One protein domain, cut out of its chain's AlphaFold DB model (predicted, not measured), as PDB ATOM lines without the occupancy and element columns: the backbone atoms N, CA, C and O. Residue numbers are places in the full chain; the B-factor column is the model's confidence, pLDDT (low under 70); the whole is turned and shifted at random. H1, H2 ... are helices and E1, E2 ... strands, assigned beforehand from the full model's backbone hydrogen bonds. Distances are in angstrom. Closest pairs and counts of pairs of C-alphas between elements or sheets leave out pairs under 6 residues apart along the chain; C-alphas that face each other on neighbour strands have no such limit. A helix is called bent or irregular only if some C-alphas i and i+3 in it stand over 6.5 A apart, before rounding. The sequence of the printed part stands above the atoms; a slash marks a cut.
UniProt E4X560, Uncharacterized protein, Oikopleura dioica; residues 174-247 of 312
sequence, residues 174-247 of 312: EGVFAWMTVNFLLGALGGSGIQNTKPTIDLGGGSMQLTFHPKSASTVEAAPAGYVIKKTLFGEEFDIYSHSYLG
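What this domain is: This is residues 174 to 247 of the 312 residues of an uncharacterized protein of Oikopleura dioica (UniProt E4X560). A twisted sheet of four strands, E1, E2, E4 and E3, curls round one helix, H1, and its longest strand, E4, pairs with E3 over residues 236 to 241 and with E2 over residues 241 to 246. The short helix H2 turns off H1 at a corner, and the short helix H3 only grazes the sheet, on the way from E2 to E3. The printed part has 74 residues, with three named helices and four named strands in the order H1, H2, E1, E2, H3, E3, E4; the sheet is antiparallel throughout and the class is mixed, helices and strands. The whole is compact, with a radius of gyration of the C-alphas of 12.1 A and spans of 35 by 28 by 16 A.

How they stand to each other: H1, residues 174 to 185, is on the sheet of E1, residues 200 to 203, E2, residues 207 to 212, E4, residues 236 to 246, and E3, residues 228 to 233: two layers, a helix on one face of a sheet. Its closest C-alphas to E2 are those of Gly 175 and Gln 209, 5.3 A apart, and to E1 those of Trp 179 and Thr 200, 5.4 A apart. H2, residues 188 to 192, only just touches residues 180 to 184 of H1, only at the corner by their link, with 3 pairs of C-alphas within 8 A; the closest are those of Asn 183 and Leu 189, 5.7 A apart. E1 and E2 form an antiparallel hairpin, with N 200 and O 211 within hydrogen-bond range at 2.8 A. E2 and E4 are antiparallel at 157 degrees, with N 210 and O 243 at 2.9 A. H3, residues 217 to 221, only grazes the sheet; its closest C-alphas to E3 are those of Val 220 and Val 228, 6.8 A apart. E2, H3 and E3 form a split strand-helix-strand unit, two strands that run the same way with E4 between them, and its crossover is right-handed. E3 and E4 form a hairpin, antiparallel at 135 degrees, with N 231 and O 238 at 3.0 A. In H1 and H3 every O i to N i+4 pair is within hydrogen-bond range; H2 has 0 of 1, and 0 of 2 O i to N i+3 pairs.

Where its parts are: H1 begins at C-alpha 174, (-6.687, -15.148, -46.120), and is 16.8 A long. H2 is 4.9 A long and irregular, with C-alphas 189 and 192 7.0 A apart. E1 measures 9.9 A, E2 16.9 A, H3 6.2 A and E3 15.0 A. E4 measures 30.1 A and ends at C-alpha 246, (-16.896, -10.006, -48.772).

The domain as a whole: The two C-alphas farthest apart are those of Gly 191 and Gly 247, 35.5 A. The printed part has no cut and no long link. The mean pLDDT of the printed part is 88.0, and residue 190 alone is under 70.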
ATOM      1  N   GLU A 174      -7.377 -16.434 -45.910       87.19
ATOM      2  CA  GLU A 174      -6.687 -15.148 -46.120       87.19
ATOM      3  C   GLU A 174      -6.447 -14.426 -44.783       87.19
ATOM      4  O   GLU A 174      -5.330 -14.003 -44.478       87.19
ATOM      5  N   GLY A 175      -7.474 -14.377 -43.929       89.62
ATOM      6  CA  GLY A 175      -7.373 -13.809 -42.587       89.62
ATOM      7  C   GLY A 175      -6.445 -14.596 -41.655       89.62
ATOM      8  O   GLY A 175      -5.640 -13.993 -40.938       89.62
ATOM      9  N   VAL A 176      -6.519 -15.931 -41.675       90.06
ATOM     10  CA  VAL A 176      -5.641 -16.812 -40.887       90.06
ATOM     11  C   VAL A 176      -4.181 -16.615 -41.273       90.06
ATOM     12  O   VAL A 176      -3.347 -16.423 -40.389       90.06
ATOM     13  N   PHE A 177      -3.860 -16.594 -42.564       86.75
ATOM     14  CA  PHE A 177      -2.494 -16.380 -43.029       86.75
ATOM     15  C   PHE A 177      -1.969 -14.990 -42.662       86.75
ATOM     16  O   PHE A 177      -0.831 -14.872 -42.197       86.75
ATOM     17  N   ALA A 178      -2.804 -13.951 -42.753       87.00
ATOM     18  CA  ALA A 178      -2.440 -12.615 -42.292       87.00
ATOM     19  C   ALA A 178      -2.159 -12.560 -40.785       87.00
ATOM     20  O   ALA A 178      -1.151 -11.999 -40.346       87.00
ATOM     21  N   TRP A 179      -3.006 -13.198 -39.979       91.50
ATOM     22  CA  TRP A 179      -2.810 -13.276 -38.536       91.50
ATOM     23  C   TRP A 179      -1.568 -14.082 -38.160       91.50
ATOM     24  O   TRP A 179      -0.786 -13.636 -37.317       91.50
ATOM     25  N   MET A 180      -1.352 -15.236 -38.796       86.44
ATOM     26  CA  MET A 180      -0.176 -16.074 -38.561       86.44
ATOM     27  C   MET A 180       1.099 -15.283 -38.797       86.44
ATOM     28  O   MET A 180       2.015 -15.291 -37.988       86.44
ATOM     29  N   THR A 181       1.112 -14.524 -39.875       79.62
ATOM     30  CA  THR A 181       2.228 -13.687 -40.285       79.62
ATOM     31  C   THR A 181       2.580 -12.623 -39.273       79.62
ATOM     32  O   THR A 181       3.731 -12.515 -38.853       79.62
ATOM     33  N   VAL A 182       1.585 -11.825 -38.880       85.69
ATOM     34  CA  VAL A 182       1.783 -10.752 -37.908       85.69
ATOM     35  C   VAL A 182       2.328 -11.345 -36.614       85.69
ATOM     36  O   VAL A 182       3.277 -10.823 -36.039       85.69
ATOM     37  N   ASN A 183       1.771 -12.471 -36.178       87.06
ATOM     38  CA  ASN A 183       2.140 -13.087 -34.911       87.06
ATOM     39  C   ASN A 183       3.452 -13.861 -34.953       87.06
ATOM     40  O   ASN A 183       4.152 -13.932 -33.944       87.06
ATOM     41  N   PHE A 184       3.826 -14.383 -36.109       78.62
ATOM     42  CA  PHE A 184       5.144 -14.940 -36.346       78.62
ATOM     43  C   PHE A 184       6.219 -13.851 -36.307       78.62
ATOM     44  O   PHE A 184       7.188 -13.977 -35.564       78.62
ATOM     45  N   LEU A 185       6.010 -12.732 -37.010       77.31
ATOM     46  CA  LEU A 185       6.929 -11.590 -36.981       77.31
ATOM     47  C   LEU A 185       7.103 -10.979 -35.595       77.31
ATOM     48  O   LEU A 185       8.182 -10.506 -35.253       77.31
ATOM     49  N   LEU A 186       6.034 -10.959 -34.802       82.00
ATOM     50  CA  LEU A 186       6.075 -10.465 -33.430       82.00
ATOM     51  C   LEU A 186       6.679 -11.482 -32.446       82.00
ATOM     52  O   LEU A 186       6.749 -11.190 -31.255       82.00
ATOM     53  N   GLY A 187       7.090 -12.672 -32.906       77.31
ATOM     54  CA  GLY A 187       7.632 -13.735 -32.056       77.31
ATOM     55  C   GLY A 187       6.605 -14.342 -31.092       77.31
ATOM     56  O   GLY A 187       6.975 -14.909 -30.063       77.31
ATOM     57  N   ALA A 188       5.309 -14.189 -31.376       82.88
ATOM     58  CA  ALA A 188       4.236 -14.801 -30.596       82.88
ATOM     59  C   ALA A 188       4.039 -16.276 -30.978       82.88
ATOM     60  O   ALA A 188       3.865 -17.112 -30.095       82.88
ATOM     61  N   LEU A 189       4.132 -16.614 -32.270       78.00
ATOM     62  CA  LEU A 189       4.100 -18.007 -32.735       78.00
ATOM     63  C   LEU A 189       5.494 -18.639 -32.663       78.00
ATOM     64  O   LEU A 189       6.447 -18.078 -33.200       78.00
ATOM     65  N   GLY A 190       5.614 -19.797 -32.002       69.31
ATOM     66  CA  GLY A 190       6.897 -20.493 -31.810       69.31
ATOM     67  C   GLY A 190       7.864 -19.793 -30.840       69.31
ATOM     68  O   GLY A 190       9.056 -20.092 -30.845       69.31
ATOM     69  N   GLY A 191       7.366 -18.844 -30.039       74.94
ATOM     70  CA  GLY A 191       8.162 -18.027 -29.121       74.94
ATOM     71  C   GLY A 191       7.421 -17.721 -27.821       74.94
ATOM     72  O   GLY A 191       7.219 -18.599 -26.992       74.94
ATOM     73  N   SER A 192       7.016 -16.462 -27.632       74.12
ATOM     74  CA  SER A 192       6.389 -15.975 -26.387       74.12
ATOM     75  C   SER A 192       4.992 -16.553 -26.091       74.12
ATOM     76  O   SER A 192       4.435 -16.279 -25.026       74.12
ATOM     77  N   GLY A 193       4.432 -17.350 -27.002       72.44
ATOM     78  CA  GLY A 193       3.221 -18.135 -26.794       72.44
ATOM     79  C   GLY A 193       1.921 -17.400 -27.122       72.44
ATOM     80  O   GLY A 193       1.849 -16.171 -27.234       72.44
ATOM     81  N   ILE A 194       0.853 -18.189 -27.248       73.44
ATOM     82  CA  ILE A 194      -0.448 -17.784 -27.799       73.44
ATOM     83  C   ILE A 194      -1.093 -16.553 -27.138       73.44
ATOM     84  O   ILE A 194      -1.727 -15.732 -27.806       73.44
ATOM     85  N   GLN A 195      -0.882 -16.364 -25.834       81.00
ATOM     86  CA  GLN A 195      -1.486 -15.267 -25.066       81.00
ATOM     87  C   GLN A 195      -0.996 -13.878 -25.501       81.00
ATOM     88  O   GLN A 195      -1.667 -12.866 -25.254       81.00
ATOM     89  N   ASN A 196       0.150 -13.841 -26.183       87.25
ATOM     90  CA  ASN A 196       0.788 -12.628 -26.673       87.25
ATOM     91  C   ASN A 196       0.410 -12.282 -28.115       87.25
ATOM     92  O   ASN A 196       0.795 -11.210 -28.600       87.25
ATOM     93  N   THR A 197      -0.383 -13.133 -28.776       90.75
ATOM     94  CA  THR A 197      -0.825 -12.873 -30.144       90.75
ATOM     95  C   THR A 197      -1.682 -11.608 -30.243       90.75
ATOM     96  O   THR A 197      -2.384 -11.204 -29.309       90.75
ATOM     97  N   LYS A 198      -1.589 -10.930 -31.385       93.69
ATOM     98  CA  LYS A 198      -2.315  -9.711 -31.725       93.69
ATOM     99  C   LYS A 198      -3.422 -10.026 -32.731       93.69
ATOM    100  O   LYS A 198      -3.184 -10.792 -33.670       93.69
ATOM    101  N   PRO A 199      -4.621  -9.442 -32.558       95.38
ATOM    102  CA  PRO A 199      -5.662  -9.516 -33.570       95.38
ATOM    103  C   PRO A 199      -5.189  -8.817 -34.847       95.38
ATOM    104  O   PRO A 199      -4.409  -7.865 -34.794       95.38
ATOM    105  N   THR A 200      -5.669  -9.286 -35.992       94.38
ATOM    106  CA  THR A 200      -5.354  -8.723 -37.305       94.38
ATOM    107  C   THR A 200      -6.643  -8.338 -38.013       94.38
ATOM    108  O   THR A 200      -7.604  -9.110 -38.031       94.38
ATOM    109  N   ILE A 201      -6.647  -7.129 -38.576       95.06
ATOM    110  CA  ILE A 201      -7.667  -6.659 -39.510       95.06
ATOM    111  C   ILE A 201      -6.956  -6.388 -40.829       95.06
ATOM    112  O   ILE A 201      -6.030  -5.575 -40.860       95.06
ATOM    113  N   ASP A 202      -7.386  -7.065 -41.886       90.12
ATOM    114  CA  ASP A 202      -6.903  -6.829 -43.244       90.12
ATOM    115  C   ASP A 202      -8.009  -6.153 -44.057       90.12
ATOM    116  O   ASP A 202      -9.152  -6.604 -44.048       90.12
ATOM    117  N   LEU A 203      -7.692  -5.033 -44.705       91.69
ATOM    118  CA  LEU A 203      -8.629  -4.277 -45.534       91.69
ATOM    119  C   LEU A 203      -8.138  -4.304 -46.982       91.69
ATOM    120  O   LEU A 203      -7.445  -3.394 -47.446       91.69
ATOM    121  N   GLY A 204      -8.529  -5.360 -47.690       87.56
ATOM    122  CA  GLY A 204      -8.241  -5.543 -49.104       87.56
ATOM    123  C   GLY A 204      -9.131  -4.697 -50.018       87.56
ATOM    124  O   GLY A 204      -9.930  -3.863 -49.591       87.56
ATOM    125  N   GLY A 205      -9.013  -4.920 -51.329       86.75
ATOM    126  CA  GLY A 205      -9.851  -4.237 -52.323       86.75
ATOM    127  C   GLY A 205     -11.296  -4.751 -52.355       86.75
ATOM    128  O   GLY A 205     -12.222  -3.944 -52.420       86.75
ATOM    129  N   GLY A 206     -11.484  -6.074 -52.277       86.62
ATOM    130  CA  GLY A 206     -12.795  -6.731 -52.397       86.62
ATOM    131  C   GLY A 206     -13.398  -7.247 -51.086       86.62
ATOM    132  O   GLY A 206     -14.603  -7.472 -51.013       86.62
ATOM    133  N   SER A 207     -12.600  -7.425 -50.034       90.75
ATOM    134  CA  SER A 207     -13.063  -7.887 -48.721       90.75
ATOM    135  C   SER A 207     -12.272  -7.250 -47.585       90.75
ATOM    136  O   SER A 207     -11.219  -6.655 -47.807       90.75
ATOM    137  N   MET A 208     -12.810  -7.396 -46.377       94.25
ATOM    138  CA  MET A 208     -12.122  -7.117 -45.123       94.25
ATOM    139  C   MET A 208     -12.114  -8.385 -44.269       94.25
ATOM    140  O   MET A 208     -13.139  -9.061 -44.173       94.25
ATOM    141  N   GLN A 209     -11.003  -8.692 -43.617       95.25
ATOM    142  CA  GLN A 209     -10.849  -9.854 -42.753       95.25
ATOM    143  C   GLN A 209     -10.622  -9.413 -41.310       95.25
ATOM    144  O   GLN A 209      -9.888  -8.463 -41.055       95.25
ATOM    145  N   LEU A 210     -11.221 -10.133 -40.363       96.25
ATOM    146  CA  LEU A 210     -10.952 -10.018 -38.929       96.25
ATOM    147  C   LEU A 210     -10.514 -11.385 -38.416       96.25
ATOM    148  O   LEU A 210     -11.277 -12.344 -38.518       96.25
ATOM    149  N   THR A 211      -9.312 -11.460 -37.845       96.19
ATOM    150  CA  THR A 211      -8.758 -12.718 -37.333       96.19
ATOM    151  C   THR A 211      -8.058 -12.531 -35.994       96.19
ATOM    152  O   THR A 211      -7.268 -11.599 -35.822       96.19
ATOM    153  N   PHE A 212      -8.335 -13.406 -35.030       95.69
ATOM    154  CA  PHE A 212      -7.714 -13.381 -33.707       95.69
ATOM    155  C   PHE A 212      -7.801 -14.738 -33.002       95.69
ATOM    156  O   PHE A 212      -8.668 -15.552 -33.303       95.69
ATOM    157  N   HIS A 213      -6.932 -14.955 -32.014       94.19
ATOM    158  CA  HIS A 213      -7.081 -16.060 -31.071       94.19
ATOM    159  C   HIS A 213      -8.059 -15.668 -29.945       94.19
ATOM    160  O   HIS A 213      -7.791 -14.689 -29.233       94.19
ATOM    161  N   PRO A 214      -9.192 -16.372 -29.771       94.06
ATOM    162  CA  PRO A 214     -10.128 -16.110 -28.681       94.06
ATOM    163  C   PRO A 214      -9.498 -16.382 -27.311       94.06
ATOM    164  O   PRO A 214      -8.886 -17.420 -27.103       94.06
ATOM    165  N   LYS A 215      -9.683 -15.472 -26.345       90.19
ATOM    166  CA  LYS A 215      -9.121 -15.621 -24.983       90.19
ATOM    167  C   LYS A 215     -10.042 -16.335 -23.989       90.19
ATOM    168  O   LYS A 215      -9.629 -16.590 -22.861       90.19
ATOM    169  N   SER A 216     -11.286 -16.624 -24.368       90.88
ATOM    170  CA  SER A 216     -12.263 -17.310 -23.517       90.88
ATOM    171  C   SER A 216     -13.017 -18.382 -24.296       90.88
ATOM    172  O   SER A 216     -13.365 -18.174 -25.460       90.88
ATOM    173  N   ALA A 217     -13.344 -19.489 -23.621       90.12
ATOM    174  CA  ALA A 217     -14.196 -20.545 -24.175       90.12
ATOM    175  C   ALA A 217     -15.559 -19.995 -24.625       90.12
ATOM    176  O   ALA A 217     -16.025 -20.315 -25.711       90.12
ATOM    177  N   SER A 218     -16.129 -19.051 -23.869       93.62
ATOM    178  CA  SER A 218     -17.388 -18.389 -24.228       93.62
ATOM    179  C   SER A 218     -17.350 -17.675 -25.585       93.62
ATOM    180  O   SER A 218     -18.365 -17.619 -26.270       93.62
ATOM    181  N   THR A 219     -16.194 -17.142 -26.001       92.69
ATOM    182  CA  THR A 219     -16.053 -16.508 -27.324       92.69
ATOM    183  C   THR A 219     -16.046 -17.558 -28.434       92.69
ATOM    184  O   THR A 219     -16.594 -17.312 -29.504       92.69
ATOM    185  N   VAL A 220     -15.444 -18.723 -28.182       92.06
ATOM    186  CA  VAL A 220     -15.442 -19.857 -29.117       92.06
ATOM    187  C   VAL A 220     -16.854 -20.425 -29.262       92.06
ATOM    188  O   VAL A 220     -17.321 -20.617 -30.378       92.06
ATOM    189  N   GLU A 221     -17.557 -20.623 -28.147       93.38
ATOM    190  CA  GLU A 221     -18.928 -21.147 -28.110       93.38
ATOM    191  C   GLU A 221     -19.945 -20.205 -28.767       93.38
ATOM    192  O   GLU A 221     -20.880 -20.660 -29.420       93.38
ATOM    193  N   ALA A 222     -19.763 -18.890 -28.614       95.38
ATOM    194  CA  ALA A 222     -20.636 -17.886 -29.219       95.38
ATOM    195  C   ALA A 222     -20.330 -17.618 -30.704       95.38
ATOM    196  O   ALA A 222     -21.090 -16.904 -31.365       95.38
ATOM    197  N   ALA A 223     -19.215 -18.129 -31.235       94.81
ATOM    198  CA  ALA A 223     -18.832 -17.883 -32.615       94.81
ATOM    199  C   ALA A 223     -19.772 -18.617 -33.592       94.81
ATOM    200  O   ALA A 223     -20.144 -19.768 -33.352       94.81
ATOM    201  N   PRO A 224     -20.132 -17.995 -34.731       95.06
ATOM    202  CA  PRO A 224     -20.871 -18.686 -35.780       95.06
ATOM    203  C   PRO A 224     -20.146 -19.944 -36.272       95.06
ATOM    204  O   PRO A 224     -18.912 -20.011 -36.296       95.06
ATOM    205  N   ALA A 225     -20.922 -20.932 -36.719       92.44
ATOM    206  CA  ALA A 225     -20.376 -22.167 -37.268       92.44
ATOM    207  C   ALA A 225     -19.394 -21.875 -38.419       92.44
ATOM    208  O   ALA A 225     -19.691 -21.102 -39.329       92.44
ATOM    209  N   GLY A 226     -18.214 -22.495 -38.361       90.12
ATOM    210  CA  GLY A 226     -17.154 -22.330 -39.361       90.12
ATOM    211  C   GLY A 226     -16.265 -21.094 -39.186       90.12
ATOM    212  O   GLY A 226     -15.336 -20.926 -39.968       90.12
ATOM    213  N   TYR A 227     -16.502 -20.235 -38.184       95.12
ATOM    214  CA  TYR A 227     -15.661 -19.045 -37.962       95.12
ATOM    215  C   TYR A 227     -14.464 -19.333 -37.057       95.12
ATOM    216  O   TYR A 227     -13.514 -18.556 -37.045       95.12
ATOM    217  N   VAL A 228     -14.492 -20.430 -36.302       95.69
ATOM    218  CA  VAL A 228     -13.345 -20.890 -35.514       95.69
ATOM    219  C   VAL A 228     -12.668 -22.030 -36.257       95.69
ATOM    220  O   VAL A 228     -13.278 -23.062 -36.532       95.69
ATOM    221  N   ILE A 229     -11.396 -21.828 -36.581       91.25
ATOM    222  CA  ILE A 229     -10.555 -22.772 -37.304       91.25
ATOM    223  C   ILE A 229      -9.521 -23.317 -36.327       91.25
ATOM    224  O   ILE A 229      -8.763 -22.551 -35.732       91.25
ATOM    225  N   LYS A 230      -9.469 -24.644 -36.205       90.56
ATOM    226  CA  LYS A 230      -8.423 -25.333 -35.451       90.56
ATOM    227  C   LYS A 230      -7.203 -25.562 -36.330       90.56
ATOM    228  O   LYS A 230      -7.321 -26.161 -37.399       90.56
ATOM    229  N   LYS A 231      -6.030 -25.101 -35.897       84.50
ATOM    230  CA  LYS A 231      -4.753 -25.383 -36.572       84.50
ATOM    231  C   LYS A 231      -3.667 -25.722 -35.569       84.50
ATOM    232  O   LYS A 231      -3.586 -25.097 -34.522       84.50
ATOM    233  N   THR A 232      -2.788 -26.647 -35.936       81.25
ATOM    234  CA  THR A 232      -1.539 -26.883 -35.209       81.25
ATOM    235  C   THR A 232      -0.421 -26.079 -35.862       81.25
ATOM    236  O   THR A 232      -0.109 -26.307 -37.030       81.25
ATOM    237  N   LEU A 233       0.182 -25.135 -35.139       76.56
ATOM    238  CA  LEU A 233       1.304 -24.319 -35.620       76.56
ATOM    239  C   LEU A 233       2.479 -24.475 -34.648       76.56
ATOM    240  O   LEU A 233       2.308 -24.375 -33.442       76.56
ATOM    241  N   PHE A 234       3.690 -24.728 -35.143       73.81
ATOM    242  CA  PHE A 234       4.883 -24.836 -34.280       73.81
ATOM    243  C   PHE A 234       4.737 -25.824 -33.095       73.81
ATOM    244  O   PHE A 234       5.349 -25.632 -32.051       73.81
ATOM    245  N   GLY A 235       3.931 -26.883 -33.255       75.19
ATOM    246  CA  GLY A 235       3.689 -27.896 -32.218       75.19
ATOM    247  C   GLY A 235       2.584 -27.562 -31.207       75.19
ATOM    248  O   GLY A 235       2.311 -28.379 -30.334       75.19
ATOM    249  N   GLU A 236       1.918 -26.416 -31.340       78.44
ATOM    250  CA  GLU A 236       0.802 -25.995 -30.485       78.44
ATOM    251  C   GLU A 236      -0.519 -26.009 -31.269       78.44
ATOM    252  O   GLU A 236      -0.537 -25.674 -32.453       78.44
ATOM    253  N   GLU A 237      -1.626 -26.408 -30.635       84.75
ATOM    254  CA  GLU A 237      -2.974 -26.326 -31.220       84.75
ATOM    255  C   GLU A 237      -3.614 -24.966 -30.912       84.75
ATOM    256  O   GLU A 237      -3.563 -24.477 -29.783       84.75
ATOM    257  N   PHE A 238      -4.242 -24.367 -31.921       84.94
ATOM    258  CA  PHE A 238      -4.857 -23.051 -31.848       84.94
ATOM    259  C   PHE A 238      -6.305 -23.094 -32.310       84.94
ATOM    260  O   PHE A 238      -6.575 -23.506 -33.439       84.94
ATOM    261  N   ASP A 239      -7.197 -22.542 -31.490       92.50
ATOM    262  CA  ASP A 239      -8.476 -22.011 -31.952       92.50
ATOM    263  C   ASP A 239      -8.243 -20.602 -32.515       92.50
ATOM    264  O   ASP A 239      -7.786 -19.697 -31.807       92.50
ATOM    265  N   ILE A 240      -8.542 -20.406 -33.795       93.81
ATOM    266  CA  ILE A 240      -8.386 -19.123 -34.484       93.81
ATOM    267  C   ILE A 240      -9.761 -18.685 -34.974       93.81
ATOM    268  O   ILE A 240     -10.328 -19.313 -35.865       93.81
ATOM    269  N   TYR A 241     -10.297 -17.599 -34.417       96.62
ATOM    270  CA  TYR A 241     -11.461 -16.949 -35.004       96.62
ATOM    271  C   TYR A 241     -11.013 -16.222 -36.267       96.62
ATOM    272  O   TYR A 241     -10.111 -15.386 -36.198       96.62
ATOM    273  N   SER A 242     -11.657 -16.489 -37.397       95.56
ATOM    274  CA  SER A 242     -11.454 -15.755 -38.638       95.56
ATOM    275  C   SER A 242     -12.763 -15.566 -39.384       95.56
ATOM    276  O   SER A 242     -13.532 -16.506 -39.588       95.56
ATOM    277  N   HIS A 243     -12.999 -14.340 -39.839       95.94
ATOM    278  CA  HIS A 243     -14.113 -14.048 -40.722       95.94
ATOM    279  C   HIS A 243     -13.732 -13.051 -41.816       95.94
ATOM    280  O   HIS A 243     -13.016 -12.080 -41.573       95.94
ATOM    281  N   SER A 244     -14.258 -13.287 -43.019       94.06
ATOM    282  CA  SER A 244     -14.083 -12.439 -44.197       94.06
ATOM    283  C   SER A 244     -15.411 -11.814 -44.596       94.06
ATOM    284  O   SER A 244     -16.296 -12.490 -45.118       94.06
ATOM    285  N   TYR A 245     -15.489 -10.497 -44.485       94.44
ATOM    286  CA  TYR A 245     -16.597  -9.692 -44.967       94.44
ATOM    287  C   TYR A 245     -16.399  -9.361 -46.451       94.44
ATOM    288  O   TYR A 245     -15.754  -8.370 -46.817       94.44
ATOM    289  N   LEU A 246     -16.925 -10.222 -47.324       90.38
ATOM    290  CA  LEU A 246     -16.896 -10.006 -48.772       90.38
ATOM    291  C   LEU A 246     -17.724  -8.764 -49.148       90.38
ATOM    292  O   LEU A 246     -18.805  -8.540 -48.609       90.38
ATOM    293  N   GLY A 247     -17.204  -7.933 -50.050       87.19
ATOM    294  CA  GLY A 247     -17.828  -6.670 -50.455       87.19
ATOM    295  C   GLY A 247     -17.562  -5.488 -49.513       87.19
ATOM    296  O   GLY A 247     -17.934  -4.366 -49.847       87.19
TER     297      GLY A 247